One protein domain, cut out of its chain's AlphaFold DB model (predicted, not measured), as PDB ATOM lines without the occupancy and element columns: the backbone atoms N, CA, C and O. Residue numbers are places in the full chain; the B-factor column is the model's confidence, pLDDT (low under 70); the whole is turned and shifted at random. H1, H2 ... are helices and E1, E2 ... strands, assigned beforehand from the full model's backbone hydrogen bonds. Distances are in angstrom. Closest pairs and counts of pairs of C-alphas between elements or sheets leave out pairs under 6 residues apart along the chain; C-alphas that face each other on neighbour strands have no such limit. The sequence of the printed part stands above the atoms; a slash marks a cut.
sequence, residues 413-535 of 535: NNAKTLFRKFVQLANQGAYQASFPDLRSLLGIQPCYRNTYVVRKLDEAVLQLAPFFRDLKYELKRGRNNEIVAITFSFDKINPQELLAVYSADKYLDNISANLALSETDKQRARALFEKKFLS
ATOM      1  N   ASN A 413      10.254 -19.537 -42.741       94.88
ATOM      2  CA  ASN A 413      11.152 -19.125 -43.830       94.88
ATOM      3  C   ASN A 413      12.267 -18.187 -43.340       94.88
ATOM      4  O   ASN A 413      13.417 -18.280 -43.772       94.88
ATOM      5  N   ASN A 414      11.929 -17.296 -42.406       95.25
ATOM      6  CA  ASN A 414      12.869 -16.319 -41.869       95.25
ATOM      7  C   ASN A 414      13.870 -17.002 -40.933       95.25
ATOM      8  O   ASN A 414      15.062 -16.730 -41.010       95.25
ATOM      9  N   ALA A 415      13.401 -17.957 -40.122       97.06
ATOM     10  CA  ALA A 415      14.265 -18.775 -39.276       97.06
ATOM     11  C   ALA A 415      15.216 -19.647 -40.105       97.06
ATOM     12  O   ALA A 415      16.391 -19.735 -39.786       97.06
ATOM     13  N   LYS A 416      14.748 -20.230 -41.215       96.94
ATOM     14  CA  LYS A 416      15.600 -20.974 -42.157       96.94
ATOM     15  C   LYS A 416      16.682 -20.102 -42.785       96.94
ATOM     16  O   LYS A 416      17.821 -20.529 -42.934       96.94
ATOM     17  N   THR A 417      16.336 -18.871 -43.149       97.00
ATOM     18  CA  THR A 417      17.306 -17.917 -43.699       97.00
ATOM     19  C   THR A 417      18.352 -17.526 -42.657       97.00
ATOM     20  O   THR A 417      19.545 -17.573 -42.950       97.00
ATOM     21  N   LEU A 418      17.925 -17.233 -41.425       97.88
ATOM     22  CA  LEU A 418      18.832 -16.925 -40.319       97.88
ATOM     23  C   LEU A 418      19.691 -18.123 -39.904       97.88
ATOM     24  O   LEU A 418      20.880 -17.941 -39.695       97.88
ATOM     25  N   PHE A 419      19.146 -19.343 -39.882       97.69
ATOM     26  CA  PHE A 419      19.907 -20.566 -39.605       97.69
ATOM     27  C   PHE A 419      21.135 -20.675 -40.506       97.69
ATOM     28  O   PHE A 419      22.244 -20.844 -40.016       97.69
ATOM     29  N   ARG A 420      20.954 -20.510 -41.823       96.50
ATOM     30  CA  ARG A 420      22.062 -20.585 -42.783       96.50
ATOM     31  C   ARG A 420      23.116 -19.507 -42.529       96.50
ATOM     32  O   ARG A 420      24.311 -19.793 -42.582       96.50
ATOM     33  N   LYS A 421      22.679 -18.283 -42.213       96.88
ATOM     34  CA  LYS A 421      23.582 -17.184 -41.841       96.88
ATOM     35  C   LYS A 421      24.331 -17.451 -40.541       96.88
ATOM     36  O   LYS A 421      25.518 -17.160 -40.471       96.88
ATOM     37  N   PHE A 422      23.674 -18.028 -39.544       97.44
ATOM     38  CA  PHE A 422      24.305 -18.359 -38.271       97.44
ATOM     39  C   PHE A 422      25.271 -19.536 -38.407       97.44
ATOM     40  O   PHE A 422      26.350 -19.462 -37.842       97.44
ATOM     41  N   VAL A 423      24.968 -20.551 -39.228       96.38
ATOM     42  CA  VAL A 423      25.929 -21.619 -39.580       96.38
ATOM     43  C   VAL A 423      27.174 -21.020 -40.233       96.38
ATOM     44  O   VAL A 423      28.294 -21.333 -39.841       96.38
ATOM     45  N   GLN A 424      26.985 -20.117 -41.205       95.75
ATOM     46  CA  GLN A 424      28.088 -19.414 -41.866       95.75
ATOM     47  C   GLN A 424      28.978 -18.649 -40.886       95.75
ATOM     48  O   GLN A 424      30.177 -18.532 -41.143       95.75
ATOM     49  N   LEU A 425      28.393 -18.134 -39.806       96.12
ATOM     50  CA  LEU A 425      29.068 -17.282 -38.834       96.12
ATOM     51  C   LEU A 425      29.264 -17.955 -37.464       96.12
ATOM     52  O   LEU A 425      29.469 -17.282 -36.450       96.12
ATOM     53  N   ALA A 426      29.184 -19.291 -37.419       94.81
ATOM     54  CA  ALA A 426      29.089 -20.034 -36.164       94.81
ATOM     55  C   ALA A 426      30.332 -19.859 -35.280       94.81
ATOM     56  O   ALA A 426      30.229 -19.719 -34.062       94.81
ATOM     57  N   ASN A 427      31.505 -19.776 -35.908       94.69
ATOM     58  CA  ASN A 427      32.780 -19.560 -35.233       94.69
ATOM     59  C   ASN A 427      32.973 -18.115 -34.737       94.69
ATOM     60  O   ASN A 427      33.759 -17.895 -33.813       94.69
ATOM     61  N   GLN A 428      32.286 -17.125 -35.320       95.94
ATOM     62  CA  GLN A 428      32.297 -15.756 -34.795       95.94
ATOM     63  C   GLN A 428      31.292 -15.572 -33.655       95.94
ATOM     64  O   GLN A 428      31.568 -14.789 -32.748       95.94
ATOM     65  N   GLY A 429      30.165 -16.293 -33.681       97.00
ATOM     66  CA  GLY A 429      29.103 -16.178 -32.673       97.00
ATOM     67  C   GLY A 429      28.255 -14.910 -32.820       97.00
ATOM     68  O   GLY A 429      27.542 -14.522 -31.897       97.00
ATOM     69  N   ALA A 430      28.348 -14.210 -33.953       97.62
ATOM     70  CA  ALA A 430      27.604 -12.977 -34.174       97.62
ATOM     71  C   ALA A 430      27.306 -12.721 -35.654       97.62
ATOM     72  O   ALA A 430      28.115 -13.021 -36.531       97.62
ATOM     73  N   TYR A 431      26.156 -12.102 -35.919       97.75
ATOM     74  CA  TYR A 431      25.772 -11.598 -37.237       97.75
ATOM     75  C   TYR A 431      25.268 -10.163 -37.119       97.75
ATOM     76  O   TYR A 431      24.272  -9.905 -36.446       97.75
ATOM     77  N   GLN A 432      25.932  -9.237 -37.804       97.75
ATOM     78  CA  GLN A 432      25.550  -7.831 -37.848       97.75
ATOM     79  C   GLN A 432      25.163  -7.432 -39.271       97.75
ATOM     80  O   GLN A 432      25.853  -7.778 -40.229       97.75
ATOM     81  N   ALA A 433      24.073  -6.680 -39.407       97.38
ATOM     82  CA  ALA A 433      23.635  -6.134 -40.686       97.38
ATOM     83  C   ALA A 433      22.917  -4.794 -40.512       97.38
ATOM     84  O   ALA A 433      22.405  -4.469 -39.431       97.38
ATOM     85  N   SER A 434      22.832  -4.029 -41.601       97.62
ATOM     86  CA  SER A 434      21.859  -2.945 -41.664       97.62
ATOM     87  C   SER A 434      20.445  -3.537 -41.619       97.62
ATOM     88  O   SER A 434      20.189  -4.651 -42.090       97.62
ATOM     89  N   PHE A 435      19.503  -2.807 -41.024       95.94
ATOM     90  CA  PHE A 435      18.121  -3.276 -40.966       95.94
ATOM     91  C   PHE A 435      17.490  -3.436 -42.368       95.94
ATOM     92  O   PHE A 435      16.792  -4.431 -42.581       95.94
ATOM     93  N   PRO A 436      17.749  -2.544 -43.351       95.00
ATOM     94  CA  PRO A 436      17.328  -2.749 -44.740       95.00
ATOM     95  C   PRO A 436      17.893  -4.024 -45.382       95.00
ATOM     96  O   PRO A 436      17.126  -4.776 -45.987       95.00
ATOM     97  N   ASP A 437      19.184  -4.314 -45.201       96.12
ATOM     98  CA  ASP A 437      19.807  -5.506 -45.792       96.12
ATOM     99  C   ASP A 437      19.228  -6.785 -45.194       96.12
ATOM    100  O   ASP A 437      18.898  -7.718 -45.929       96.12
ATOM    101  N   LEU A 438      19.002  -6.810 -43.874       96.75
ATOM    102  CA  LEU A 438      18.323  -7.934 -43.232       96.75
ATOM    103  C   LEU A 438      16.926  -8.145 -43.826       96.75
ATOM    104  O   LEU A 438      16.537  -9.277 -44.109       96.75
ATOM    105  N   ARG A 439      16.149  -7.073 -44.025       95.69
ATOM    106  CA  ARG A 439      14.802  -7.183 -44.606       95.69
ATOM    107  C   ARG A 439      14.838  -7.746 -46.022       95.69
ATOM    108  O   ARG A 439      14.012  -8.605 -46.334       95.69
ATOM    109  N   SER A 440      15.790  -7.286 -46.831       95.00
ATOM    110  CA  SER A 440      16.018  -7.789 -48.186       95.00
ATOM    111  C   SER A 440      16.346  -9.284 -48.167       95.00
ATOM    112  O   SER A 440      15.672 -10.078 -48.825       95.00
ATOM    113  N   LEU A 441      17.288  -9.691 -47.312       95.62
ATOM    114  CA  LEU A 441      17.699 -11.084 -47.150       95.62
ATOM    115  C   LEU A 441      16.547 -11.997 -46.699       95.62
ATOM    116  O   LEU A 441      16.392 -13.108 -47.206       95.62
ATOM    117  N   LEU A 442      15.713 -11.530 -45.765       95.38
ATOM    118  CA  LEU A 442      14.525 -12.251 -45.296       95.38
ATOM    119  C   LEU A 442      13.377 -12.271 -46.321       95.38
ATOM    120  O   LEU A 442      12.341 -12.883 -46.056       95.38
ATOM    121  N   GLY A 443      13.517 -11.586 -47.460       92.56
ATOM    122  CA  GLY A 443      12.476 -11.483 -48.481       92.56
ATOM    123  C   GLY A 443      11.243 -10.697 -48.022       92.56
ATOM    124  O   GLY A 443      10.134 -10.943 -48.499       92.56
ATOM    125  N   ILE A 444      11.399  -9.774 -47.065       93.25
ATOM    126  CA  ILE A 444      10.291  -8.967 -46.539       93.25
ATOM    127  C   ILE A 444      10.184  -7.669 -47.338       93.25
ATOM    128  O   ILE A 444      11.061  -6.808 -47.268       93.25
ATOM    129  N   GLN A 445       9.059  -7.484 -48.034       89.06
ATOM    130  CA  GLN A 445       8.815  -6.288 -48.846       89.06
ATOM    131  C   GLN A 445       8.880  -4.983 -48.018       89.06
ATOM    132  O   GLN A 445       8.496  -4.979 -46.838       89.06
ATOM    133  N   PRO A 446       9.309  -3.849 -48.613       88.50
ATOM    134  CA  PRO A 446       9.423  -2.566 -47.910       88.50
ATOM    135  C   PRO A 446       8.118  -2.060 -47.275       88.50
ATOM    136  O   PRO A 446       8.165  -1.386 -46.250       88.50
ATOM    137  N   CYS A 447       6.954  -2.431 -47.822       91.12
ATOM    138  CA  CYS A 447       5.637  -2.003 -47.334       91.12
ATOM    139  C   CYS A 447       5.283  -2.522 -45.925       91.12
ATOM    140  O   CYS A 447       4.439  -1.939 -45.242       91.12
ATOM    141  N   TYR A 448       5.918  -3.603 -45.457       93.50
ATOM    142  CA  TYR A 448       5.648  -4.146 -44.126       93.50
ATOM    143  C   TYR A 448       6.250  -3.270 -43.020       93.50
ATOM    144  O   TYR A 448       7.427  -2.909 -43.048       93.50
ATOM    145  N   ARG A 449       5.469  -2.997 -41.971       94.06
ATOM    146  CA  ARG A 449       5.933  -2.229 -40.803       94.06
ATOM    147  C   ARG A 449       7.071  -2.943 -40.067       94.06
ATOM    148  O   ARG A 449       7.122  -4.170 -40.029       94.06
ATOM    149  N   ASN A 450       7.944  -2.188 -39.400       93.38
ATOM    150  CA  ASN A 450       9.048  -2.763 -38.619       93.38
ATOM    151  C   ASN A 450       8.565  -3.716 -37.513       93.38
ATOM    152  O   ASN A 450       9.215  -4.722 -37.258       93.38
ATOM    153  N   THR A 451       7.389  -3.471 -36.926       94.31
ATOM    154  CA  THR A 451       6.765  -4.375 -35.942       94.31
ATOM    155  C   THR A 451       6.474  -5.767 -36.509       94.31
ATOM    156  O   THR A 451       6.588  -6.760 -35.795       94.31
ATOM    157  N   TYR A 452       6.152  -5.868 -37.803       95.50
ATOM    158  CA  TYR A 452       5.984  -7.155 -38.478       95.50
ATOM    159  C   TYR A 452       7.314  -7.907 -38.587       95.50
ATOM    160  O   TYR A 452       7.347  -9.113 -38.349       95.50
ATOM    161  N   VAL A 453       8.399  -7.195 -38.917       95.44
ATOM    162  CA  VAL A 453       9.749  -7.771 -39.012       95.44
ATOM    163  C   VAL A 453      10.197  -8.277 -37.650       95.44
ATOM    164  O   VAL A 453      10.526  -9.448 -37.543       95.44
ATOM    165  N   VAL A 454      10.123  -7.439 -36.611       96.12
ATOM    166  CA  VAL A 454      10.493  -7.792 -35.228       96.12
ATOM    167  C   VAL A 454       9.760  -9.054 -34.773       96.12
ATOM    168  O   VAL A 454      10.409 -10.029 -34.421       96.12
ATOM    169  N   ARG A 455       8.436  -9.131 -34.962       96.50
ATOM    170  CA  ARG A 455       7.659 -10.343 -34.644       96.50
ATOM    171  C   ARG A 455       8.166 -11.595 -35.369       96.50
ATOM    172  O   ARG A 455       8.077 -12.701 -34.841       96.50
ATOM    173  N   LYS A 456       8.646 -11.451 -36.607       96.44
ATOM    174  CA  LYS A 456       9.229 -12.561 -37.371       96.44
ATOM    175  C   LYS A 456      10.625 -12.944 -36.887       96.44
ATOM    176  O   LYS A 456      10.980 -14.113 -37.023       96.44
ATOM    177  N   LEU A 457      11.386 -11.994 -36.347       97.06
ATOM    178  CA  LEU A 457      12.665 -12.254 -35.690       97.06
ATOM    179  C   LEU A 457      12.454 -12.978 -34.364       97.06
ATOM    180  O   LEU A 457      13.098 -13.997 -34.152       97.06
ATOM    181  N   ASP A 458      11.489 -12.547 -33.551       96.69
ATOM    182  CA  ASP A 458      11.121 -13.233 -32.304       96.69
ATOM    183  C   ASP A 458      10.728 -14.688 -32.593       96.69
ATOM    184  O   ASP A 458      11.271 -15.627 -32.015       96.69
ATOM    185  N   GLU A 459       9.854 -14.906 -33.584       96.31
ATOM    186  CA  GLU A 459       9.456 -16.250 -34.024       96.31
ATOM    187  C   GLU A 459      10.650 -17.098 -34.504       96.31
ATOM    188  O   GLU A 459      10.633 -18.325 -34.367       96.31
ATOM    189  N   ALA A 460      11.664 -16.463 -35.096       97.38
ATOM    190  CA  ALA A 460      12.863 -17.140 -35.564       97.38
ATOM    191  C   ALA A 460      13.810 -17.500 -34.418       97.38
ATOM    192  O   ALA A 460      14.253 -18.642 -34.364       97.38
ATOM    193  N   VAL A 461      14.061 -16.585 -33.480       97.81
ATOM    194  CA  VAL A 461      14.903 -16.841 -32.304       97.81
ATOM    195  C   VAL A 461      14.358 -18.013 -31.496       97.81
ATOM    196  O   VAL A 461      15.114 -18.929 -31.194       97.81
ATOM    197  N   LEU A 462      13.044 -18.070 -31.253       97.25
ATOM    198  CA  LEU A 462      12.431 -19.195 -30.530       97.25
ATOM    199  C   LEU A 462      12.649 -20.550 -31.221       97.25
ATOM    200  O   LEU A 462      12.791 -21.568 -30.553       97.25
ATOM    201  N   GLN A 463      12.662 -20.580 -32.558       96.56
ATOM    202  CA  GLN A 463      12.900 -21.810 -33.326       96.56
ATOM    203  C   GLN A 463      14.380 -22.191 -33.417       96.56
ATOM    204  O   GLN A 463      14.681 -23.350 -33.688       96.56
ATOM    205  N   LEU A 464      15.285 -21.226 -33.247       97.06
ATOM    206  CA  LEU A 464      16.726 -21.402 -33.426       97.06
ATOM    207  C   LEU A 464      17.489 -21.551 -32.106       97.06
ATOM    208  O   LEU A 464      18.562 -22.147 -32.117       97.06
ATOM    209  N   ALA A 465      16.918 -21.105 -30.985       96.50
ATOM    210  CA  ALA A 465      17.472 -21.270 -29.641       96.50
ATOM    211  C   ALA A 465      17.903 -22.709 -29.285       96.50
ATOM    212  O   ALA A 465      18.926 -22.848 -28.623       96.50
ATOM    213  N   PRO A 466      17.223 -23.786 -29.740       95.38
ATOM    214  CA  PRO A 466      17.713 -25.138 -29.483       95.38
ATOM    215  C   PRO A 466      19.078 -25.405 -30.136       95.38
ATOM    216  O   PRO A 466      19.881 -26.154 -29.593       95.38
ATOM    217  N   PHE A 467      19.367 -24.800 -31.292       95.19
ATOM    218  CA  PHE A 467      20.569 -25.070 -32.096       95.19
ATOM    219  C   PHE A 467      21.714 -24.084 -31.839       95.19
ATOM    220  O   PHE A 467      22.867 -24.418 -32.090       95.19
ATOM    221  N   PHE A 468      21.399 -22.885 -31.345       95.69
ATOM    222  CA  PHE A 468      22.362 -21.827 -31.044       95.69
ATOM    223  C   PHE A 468      22.174 -21.376 -29.596       95.69
ATOM    224  O   PHE A 468      21.211 -20.674 -29.274       95.69
ATOM    225  N   ARG A 469      23.090 -21.805 -28.725       94.81
ATOM    226  CA  ARG A 469      23.069 -21.473 -27.298       94.81
ATOM    227  C   ARG A 469      23.209 -19.963 -27.088       94.81
ATOM    228  O   ARG A 469      23.932 -19.298 -27.828       94.81
ATOM    229  N   ASP A 470      22.462 -19.436 -26.119       95.94
ATOM    230  CA  ASP A 470      22.408 -18.007 -25.774       95.94
ATOM    231  C   ASP A 470      22.084 -17.071 -26.957       95.94
ATOM    232  O   ASP A 470      22.447 -15.892 -26.971       95.94
ATOM    233  N   LEU A 471      21.348 -17.582 -27.956       98.12
ATOM    234  CA  LEU A 471      20.898 -16.797 -29.101       98.12
ATOM    235  C   LEU A 471      19.984 -15.643 -28.679       98.12
ATOM    236  O   LEU A 471      18.925 -15.854 -28.082       98.12
ATOM    237  N   LYS A 472      20.360 -14.435 -29.104       97.25
ATOM    238  CA  LYS A 472      19.605 -13.191 -28.926       97.25
ATOM    239  C   LYS A 472      19.866 -12.202 -30.059       97.25
ATOM    240  O   LYS A 472      20.750 -12.417 -30.892       97.25
ATOM    241  N   TYR A 473      19.110 -11.105 -30.083       98.19
ATOM    242  CA  TYR A 473      19.381  -9.983 -30.975       98.19
ATOM    243  C   TYR A 473      19.142  -8.631 -30.312       98.19
ATOM    244  O   TYR A 473      18.307  -8.493 -29.421       98.19
ATOM    245  N   GLU A 474      19.853  -7.624 -30.803       97.69
ATOM    246  CA  GLU A 474      19.764  -6.239 -30.358       97.69
ATOM    247  C   GLU A 474      19.501  -5.325 -31.556       97.69
ATOM    248  O   GLU A 474      20.115  -5.459 -32.619       97.69
ATOM    249  N   LEU A 475      18.570  -4.383 -31.390       97.25
ATOM    250  CA  LEU A 475      18.225  -3.394 -32.408       97.25
ATOM    251  C   LEU A 475      18.932  -2.079 -32.102       97.25
ATOM    252  O   LEU A 475      18.689  -1.457 -31.068       97.25
ATOM    253  N   LYS A 476      19.745  -1.606 -33.043       96.50
ATOM    254  CA  LYS A 476      20.356  -0.282 -32.961       96.50
ATOM    255  C   LYS A 476      19.417   0.753 -33.563       96.50
ATOM    256  O   LYS A 476      18.954   0.602 -34.698       96.50
ATOM    257  N   ARG A 477      19.176   1.826 -32.810       95.00
ATOM    258  CA  ARG A 477      18.354   2.956 -33.246       95.00
ATOM    259  C   ARG A 477      19.199   4.162 -33.642       95.00
ATOM    260  O   ARG A 477      20.261   4.393 -33.065       95.00
ATOM    261  N   GLY A 478      18.742   4.876 -34.663       91.50
ATOM    262  CA  GLY A 478      19.329   6.121 -35.143       91.50
ATOM    263  C   GLY A 478      18.814   7.344 -34.386       91.50
ATOM    264  O   GLY A 478      18.129   7.234 -33.367       91.50
ATOM    265  N   ARG A 479      19.163   8.532 -34.893       89.00
ATOM    266  CA  ARG A 479      18.859   9.818 -34.239       89.00
ATOM    267  C   ARG A 479      17.359  10.119 -34.186       89.00
ATOM    268  O   ARG A 479      16.920  10.764 -33.243       89.00
ATOM    269  N   ASN A 480      16.579   9.617 -35.142       91.56
ATOM    270  CA  ASN A 480      15.130   9.814 -35.224       91.56
ATOM    271  C   ASN A 480      14.354   8.598 -34.679       91.56
ATOM    272  O   ASN A 480      13.201   8.374 -35.050       91.56
ATOM    273  N   ASN A 481      14.979   7.800 -33.802       89.38
ATOM    274  CA  ASN A 481      14.412   6.585 -33.207       89.38
ATOM    275  C   ASN A 481      14.059   5.476 -34.230       89.38
ATOM    276  O   ASN A 481      13.360   4.509 -33.907       89.38
ATOM    277  N   GLU A 482      14.559   5.581 -35.459       91.44
ATOM    278  CA  GLU A 482      14.445   4.589 -36.521       91.44
ATOM    279  C   GLU A 482      15.399   3.412 -36.288       91.44
ATOM    280  O   GLU A 482      16.496   3.584 -35.766       91.44
ATOM    281  N   ILE A 483      15.003   2.195 -36.668       94.19
ATOM    282  CA  ILE A 483      15.877   1.020 -36.557       94.19
ATOM    283  C   ILE A 483      16.846   1.040 -37.740       94.19
ATOM    284  O   ILE A 483      16.416   0.899 -38.884       94.19
ATOM    285  N   VAL A 484      18.139   1.195 -37.459       96.44
ATOM    286  CA  VAL A 484      19.182   1.332 -38.490       96.44
ATOM    287  C   VAL A 484      19.986   0.052 -38.687       96.44
ATOM    288  O   VAL A 484      20.407  -0.256 -39.800       96.44
ATOM    289  N   ALA A 485      20.180  -0.721 -37.622       97.31
ATOM    290  CA  ALA A 485      20.991  -1.930 -37.645       97.31
ATOM    291  C   ALA A 485      20.488  -2.947 -36.625       97.31
ATOM    292  O   ALA A 485      19.727  -2.626 -35.709       97.31
ATOM    293  N   ILE A 486      20.939  -4.178 -36.803       98.25
ATOM    294  CA  ILE A 486      20.646  -5.304 -35.933       98.25
ATOM    295  C   ILE A 486      21.897  -6.149 -35.755       98.25
ATOM    296  O   ILE A 486      22.650  -6.362 -36.709       98.25
ATOM    297  N   THR A 487      22.081  -6.637 -34.535       98.44
ATOM    298  CA  THR A 487      23.148  -7.566 -34.183       98.44
ATOM    299  C   THR A 487      22.527  -8.789 -33.531       98.44
ATOM    300  O   THR A 487      21.867  -8.664 -32.505       98.44
ATOM    301  N   PHE A 488      22.729  -9.960 -34.120       98.56
ATOM    302  CA  PHE A 488      22.488 -11.246 -33.475       98.56
ATOM    303  C   PHE A 488      23.773 -11.710 -32.795       98.56
ATOM    304  O   PHE A 488      24.854 -11.538 -33.360       98.56
ATOM    305  N   SER A 489      23.648 -12.333 -31.630       98.31
ATOM    306  CA  SER A 489      24.762 -12.955 -30.908       98.31
ATOM    307  C   SER A 489      24.336 -14.298 -30.329       98.31
ATOM    308  O   SER A 489      23.185 -14.436 -29.914       98.31
ATOM    309  N   PHE A 490      25.258 -15.247 -30.288       97.62
ATOM    310  CA  PHE A 490      25.104 -16.586 -29.726       97.62
ATOM    311  C   PHE A 490      26.494 -17.139 -29.372       97.62
ATOM    312  O   PHE A 490      27.514 -16.588 -29.800       97.62
ATOM    313  N   ASP A 491      26.553 -18.219 -28.598       96.12
ATOM    314  CA  ASP A 491      27.829 -18.848 -28.257       96.12
ATOM    315  C   ASP A 491      28.560 -19.334 -29.510       96.12
ATOM    316  O   ASP A 491      27.956 -19.858 -30.446       96.12
ATOM    317  N   LYS A 492      29.886 -19.179 -29.535       96.75
ATOM    318  CA  LYS A 492      30.700 -19.684 -30.646       96.75
ATOM    319  C   LYS A 492      30.607 -21.203 -30.693       96.75
ATOM    320  O   LYS A 492      30.850 -21.869 -29.690       96.75
ATOM    321  N   ILE A 493      30.307 -21.738 -31.869       91.94
ATOM    322  CA  ILE A 493      30.169 -23.177 -32.105       91.94
ATOM    323  C   ILE A 493      31.051 -23.540 -33.300       91.94
ATOM    324  O   ILE A 493      31.154 -22.769 -34.262       91.94
ATOM    325  N   ASN A 494      31.693 -24.710 -33.270       90.12
ATOM    326  CA  ASN A 494      32.308 -25.237 -34.483       90.12
ATOM    327  C   ASN A 494      31.176 -25.528 -35.488       90.12
ATOM    328  O   ASN A 494      30.319 -26.352 -35.179       90.12
ATOM    329  N   PRO A 495      31.136 -24.909 -36.685       86.88
ATOM    330  CA  PRO A 495      30.036 -25.102 -37.635       86.88
ATOM    331  C   PRO A 495      29.785 -26.575 -37.981       86.88
ATOM    332  O   PRO A 495      28.654 -26.944 -38.283       86.88
ATOM    333  N   GLN A 496      30.808 -27.430 -37.891       85.44
ATOM    334  CA  GLN A 496      30.667 -28.864 -38.115       85.44
ATOM    335  C   GLN A 496      29.822 -29.575 -37.044       85.44
ATOM    336  O   GLN A 496      29.210 -30.589 -37.353       85.44
ATOM    337  N   GLU A 497      29.680 -29.033 -35.829       85.69
ATOM    338  CA  GLU A 497      28.738 -29.570 -34.831       85.69
ATOM    339  C   GLU A 497      27.284 -29.533 -35.325       85.69
ATOM    340  O   GLU A 497      26.464 -30.335 -34.891       85.69
ATOM    341  N   LEU A 498      26.957 -28.657 -36.284       90.62
ATOM    342  CA  LEU A 498      25.634 -28.597 -36.919       90.62
ATOM    343  C   LEU A 498      25.429 -29.690 -37.987       90.62
ATOM    344  O   LEU A 498      24.380 -29.732 -38.641       90.62
ATOM    345  N   LEU A 499      26.409 -30.581 -38.171       91.06
ATOM    346  CA  LEU A 499      26.249 -31.847 -38.888       91.06
ATOM    347  C   LEU A 499      25.717 -32.957 -37.972       91.06
ATOM    348  O   LEU A 499      25.000 -33.843 -38.443       91.06
ATOM    349  N   ALA A 500      26.017 -32.891 -36.673       88.75
ATOM    350  CA  ALA A 500      25.632 -33.902 -35.701       88.75
ATOM    351  C   ALA A 500      24.194 -33.722 -35.216       88.75
ATOM    352  O   ALA A 500      23.754 -32.617 -34.901       88.75
ATOM    353  N   VAL A 501      23.477 -34.834 -35.062       87.31
ATOM    354  CA  VAL A 501      22.205 -34.851 -34.337       87.31
ATOM    355  C   VAL A 501      22.471 -35.281 -32.899       87.31
ATOM    356  O   VAL A 501      22.778 -36.438 -32.636       87.31
ATOM    357  N   TYR A 502      22.353 -34.339 -31.965       88.38
ATOM    358  CA  TYR A 502      22.501 -34.612 -30.534       88.38
ATOM    359  C   TYR A 502      21.226 -35.180 -29.894       88.38
ATOM    360  O   TYR A 502      20.162 -35.232 -30.519       88.38
ATOM    361  N   SER A 503      21.325 -35.592 -28.626       89.81
ATOM    362  CA  SER A 503      20.155 -35.958 -27.826       89.81
ATOM    363  C   SER A 503      19.200 -34.772 -27.680       89.81
ATOM    364  O   SER A 503      19.613 -33.608 -27.713       89.81
ATOM    365  N   ALA A 504      17.912 -35.069 -27.492       91.19
ATOM    366  CA  ALA A 504      16.903 -34.047 -27.227       91.19
ATOM    367  C   ALA A 504      17.292 -33.164 -26.027       91.19
ATOM    368  O   ALA A 504      17.100 -31.952 -26.092       91.19
ATOM    369  N   ASP A 505      17.910 -33.751 -24.998       93.25
ATOM    370  CA  ASP A 505      18.344 -33.048 -23.788       93.25
ATOM    371  C   ASP A 505      19.317 -31.908 -24.096       93.25
ATOM    372  O   ASP A 505      19.076 -30.794 -23.652       93.25
ATOM    373  N   LYS A 506      20.325 -32.111 -24.962       93.25
ATOM    374  CA  LYS A 506      21.257 -31.028 -25.344       93.25
ATOM    375  C   LYS A 506      20.514 -29.826 -25.939       93.25
ATOM    376  O   LYS A 506      20.824 -28.675 -25.640       93.25
ATOM    377  N   TYR A 507      19.537 -30.085 -26.805       94.44
ATOM    378  CA  TYR A 507      18.751 -29.025 -27.436       94.44
ATOM    379  C   TYR A 507      17.813 -28.334 -26.441       94.44
ATOM    380  O   TYR A 507      17.630 -27.120 -26.515       94.44
ATOM    381  N   LEU A 508      17.221 -29.088 -25.511       95.25
ATOM    382  CA  LEU A 508      16.380 -28.549 -24.442       95.25
ATOM    383  C   LEU A 508      17.195 -27.722 -23.439       95.25
ATOM    384  O   LEU A 508      16.721 -26.674 -23.001       95.25
ATOM    385  N   ASP A 509      18.425 -28.136 -23.145       96.25
ATOM    386  CA  ASP A 509      19.365 -27.414 -22.287       96.25
ATOM    387  C   ASP A 509      19.759 -26.067 -22.896       96.25
ATOM    388  O   ASP A 509      19.770 -25.052 -22.203       96.25
ATOM    389  N   ASN A 510      19.984 -26.012 -24.212       95.81
ATOM    390  CA  ASN A 510      20.233 -24.743 -24.902       95.81
ATOM    391  C   ASN A 510      19.062 -23.757 -24.755       95.81
ATOM    392  O   ASN A 510      19.282 -22.551 -24.658       95.81
ATOM    393  N   ILE A 511      17.819 -24.250 -24.716       96.75
ATOM    394  CA  ILE A 511      16.634 -23.409 -24.485       96.75
ATOM    395  C   ILE A 511      16.572 -22.963 -23.021       96.75
ATOM    396  O   ILE A 511      16.337 -21.785 -22.751       96.75
ATOM    397  N   SER A 512      16.743 -23.892 -22.076       95.69
ATOM    398  CA  SER A 512      16.563 -23.629 -20.643       95.69
ATOM    399  C   SER A 512      17.623 -22.669 -20.092       95.69
ATOM    400  O   SER A 512      17.291 -21.771 -19.310       95.69
ATOM    401  N   ALA A 513      18.865 -22.812 -20.563       94.75
ATOM    402  CA  ALA A 513      20.007 -21.992 -20.180       94.75
ATOM    403  C   ALA A 513      20.011 -20.595 -20.823       94.75
ATOM    404  O   ALA A 513      20.709 -19.718 -20.320       94.75
ATOM    405  N   ASN A 514      19.224 -20.360 -21.883       95.44
ATOM    406  CA  ASN A 514      19.237 -19.086 -22.601       95.44
ATOM    407  C   ASN A 514      18.684 -17.941 -21.738       95.44
ATOM    408  O   ASN A 514      17.472 -17.795 -21.556       95.44
ATOM    409  N   LEU A 515      19.590 -17.097 -21.238       92.94
ATOM    410  CA  LEU A 515      19.273 -15.969 -20.356       92.94
ATOM    411  C   LEU A 515      18.531 -14.824 -21.059       92.94
ATOM    412  O   LEU A 515      17.959 -13.965 -20.391       92.94
ATOM    413  N   ALA A 516      18.541 -14.786 -22.393       91.88
ATOM    414  CA  ALA A 516      17.852 -13.759 -23.167       91.88
ATOM    415  C   ALA A 516      16.369 -14.078 -23.414       91.88
ATOM    416  O   ALA A 516      15.623 -13.198 -23.846       91.88
ATOM    417  N   LEU A 517      15.932 -15.315 -23.155       94.81
ATOM    418  CA  LEU A 517      14.533 -15.714 -23.275       94.81
ATOM    419  C   LEU A 517      13.803 -15.549 -21.941       94.81
ATOM    420  O   LEU A 517      14.273 -16.002 -20.897       94.81
ATOM    421  N   SER A 518      12.607 -14.960 -21.989       95.81
ATOM    422  CA  SER A 518      11.677 -14.996 -20.857       95.81
ATOM    423  C   SER A 518      11.239 -16.436 -20.557       95.81
ATOM    424  O   SER A 518      11.249 -17.288 -21.444       95.81
ATOM    425  N   GLU A 519      10.773 -16.727 -19.340       96.31
ATOM    426  CA  GLU A 519      10.257 -18.069 -19.014       96.31
ATOM    427  C   GLU A 519       9.095 -18.490 -19.929       96.31
ATOM    428  O   GLU A 519       9.016 -19.639 -20.369       96.31
ATOM    429  N   THR A 520       8.236 -17.544 -20.318       96.44
ATOM    430  CA  THR A 520       7.176 -17.785 -21.306       96.44
ATOM    431  C   THR A 520       7.728 -18.128 -22.690       96.44
ATOM    432  O   THR A 520       7.199 -19.007 -23.375       96.44
ATOM    433  N   ASP A 521       8.814 -17.476 -23.105       96.94
ATOM    434  CA  ASP A 521       9.478 -17.758 -24.377       96.94
ATOM    435  C   ASP A 521      10.208 -19.100 -24.356       96.94
ATOM    436  O   ASP A 521      10.117 -19.845 -25.332       96.94
ATOM    437  N   LYS A 522      10.852 -19.467 -23.241       97.62
ATOM    438  CA  LYS A 522      11.468 -20.791 -23.060       97.62
ATOM    439  C   LYS A 522      10.432 -21.905 -23.181       97.62
ATOM    440  O   LYS A 522      10.641 -22.854 -23.937       97.62
ATOM    441  N   GLN A 523       9.281 -21.768 -22.517       96.75
ATOM    442  CA  GLN A 523       8.168 -22.720 -22.637       96.75
ATOM    443  C   GLN A 523       7.678 -22.842 -24.084       96.75
ATOM    444  O   GLN A 523       7.447 -23.943 -24.588       96.75
ATOM    445  N   ARG A 524       7.562 -21.712 -24.788       96.38
ATOM    446  CA  ARG A 524       7.131 -21.690 -26.188       96.38
ATOM    447  C   ARG A 524       8.162 -22.313 -27.130       96.38
ATOM    448  O   ARG A 524       7.775 -23.080 -28.011       96.38
ATOM    449  N   ALA A 525       9.445 -22.001 -26.962       95.88
ATOM    450  CA  ALA A 525      10.542 -22.582 -27.731       95.88
ATOM    451  C   ALA A 525      10.606 -24.101 -27.526       95.88
ATOM    452  O   ALA A 525      10.643 -24.851 -28.503       95.88
ATOM    453  N   ARG A 526      10.493 -24.560 -26.273       96.19
ATOM    454  CA  ARG A 526      10.401 -25.981 -25.920       96.19
ATOM    455  C   ARG A 526       9.231 -26.672 -26.617       96.19
ATOM    456  O   ARG A 526       9.439 -27.665 -27.305       96.19
ATOM    457  N   ALA A 527       8.024 -26.112 -26.527       94.75
ATOM    458  CA  ALA A 527       6.842 -26.688 -27.170       94.75
ATOM    459  C   ALA A 527       6.971 -26.752 -28.705       94.75
ATOM    460  O   ALA A 527       6.513 -27.707 -29.338       94.75
ATOM    461  N   LEU A 528       7.595 -25.742 -29.327       93.06
ATOM    462  CA  LEU A 528       7.888 -25.746 -30.763       93.06
ATOM    463  C   LEU A 528       8.891 -26.842 -31.135       93.06
ATOM    464  O   LEU A 528       8.683 -27.524 -32.144       93.06
ATOM    465  N   PHE A 529       9.943 -27.005 -30.331       93.12
ATOM    466  CA  PHE A 529      10.974 -28.018 -30.523       93.12
ATOM    467  C   PHE A 529      10.409 -29.433 -30.361       93.12
ATOM    468  O   PHE A 529      10.471 -30.213 -31.309       93.12
ATOM    469  N   GLU A 530       9.773 -29.750 -29.230       92.06
ATOM    470  CA  GLU A 530       9.213 -31.080 -28.940       92.06
ATOM    471  C   GLU A 530       8.218 -31.521 -30.020       92.06
ATOM    472  O   GLU A 530       8.325 -32.620 -30.564       92.06
ATOM    473  N   LYS A 531       7.318 -30.618 -30.438       89.56
ATOM    474  CA  LYS A 531       6.328 -30.881 -31.494       89.56
ATOM    475  C   LYS A 531       6.939 -31.265 -32.845       89.56
ATOM    476  O   LYS A 531       6.205 -31.748 -33.702       89.56
ATOM    477  N   LYS A 532       8.216 -30.970 -33.098       82.25
ATOM    478  CA  LYS A 532       8.865 -31.172 -34.405       82.25
ATOM    479  C   LYS A 532      10.010 -32.156 -34.374       82.25
ATOM    480  O   LYS A 532      10.228 -32.878 -35.349       82.25
ATOM    481  N   PHE A 533      10.760 -32.148 -33.290       81.00
ATOM    482  CA  PHE A 533      11.903 -33.010 -33.108       81.00
ATOM    483  C   PHE A 533      11.459 -34.431 -32.746       81.00
ATOM    484  O   PHE A 533      12.002 -35.379 -33.303       81.00
ATOM    485  N   LEU A 534      10.416 -34.565 -31.913       73.75
ATOM    486  CA  LEU A 534       9.901 -35.852 -31.421       73.75
ATOM    487  C   LEU A 534       8.724 -36.414 -32.249       73.75
ATOM    488  O   LEU A 534       8.234 -37.500 -31.956       73.75
ATOM    489  N   SER A 535       8.265 -35.684 -33.276       59.91
ATOM    490  CA  SER A 535       7.192 -36.082 -34.214       59.91
ATOM    491  C   SER A 535       7.731 -36.534 -35.567       59.91
ATOM    492  O   SER A 535       7.083 -37.361 -36.254       59.91
TER     493      SER A 535
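What this domain is: This is residues 413 to 535 of the 535 residues of the protein "Replication protein" of Lactobacillus equicursoris DSM 19284 = JCM 14600 = CIP 110162 (UniProt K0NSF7). A small antiparallel sheet has H1, H2 and H3 gathered over one face and its other face bare. Beyond one end of the strands the helical hairpin of H5 and H6 packs on the end of H3, and little H4 sits beside H1. The printed part has 123 residues, in the order H1 E1 H2 H3 E2 E3 H4 H5 H6, sheet order E1 E3 E2. It is mixed, helices and strands, and compact, with a radius of gyration of the C-alphas of 14.6 A and spans of 45 by 29 by 25 A.

How they stand to each other: Inner strand E3, residues 483 to 489, is antiparallel to E1, residues 430 to 434, with N 488 and O 431 at 2.8 A. E3 forms a hairpin with E2, residues 472 to 477, where N 474 and O 487 are 2.8 A apart. H2, residues 435 to 441, is on the sheet, over none of its strands, at a height over the sheet of 6.5 A. H3, residues 450 to 464, only grazes the sheet. E1, H2, H3 and E2 make a split strand-helix-strand unit, two strands running the same way with E3 between them; its crossover is right-handed. H1, residues 413 to 424, touches H3 at a steep tilt of 61 degrees, closest at C-alphas 415 and 460, 4.3 A. H1 only just touches H4, residues 495 to 499, with 3 pairs of C-alphas within 8 A, the closest being 423 and 495, 5.7 A. H6, residues 519 to 533, touches H3 at C-alphas 462 and 525, 4.8 A. H5, residues 504 to 513, forms a helical hairpin with H6 at a shallow tilt of 16 degrees; their closest C-alphas, 511 and 522, are 6.0 A apart. Every O i to N i+4 pair is within hydrogen-bond range in H1, H2 and H5, against 10 of 11 in H3 and in H6, and 0 of 1 in H4, where 2 of 2 O i to N i+3 pairs are.

Where its parts are: H1 begins at C-alpha 413, (11.152, -19.125, -43.830). H3 measures 20.8 A from first to last C-alpha, H6 20.6 A and E3 17.5 A. H6 ends at C-alpha 533, (11.903, -33.010, -33.108).

The domain as a whole: The C-alphas of Arg 479 and Ser 535, the two farthest apart, are 47.4 A apart. The printed part has no cut and no long link. Its mean pLDDT is 94.2, with residue 535 under 70.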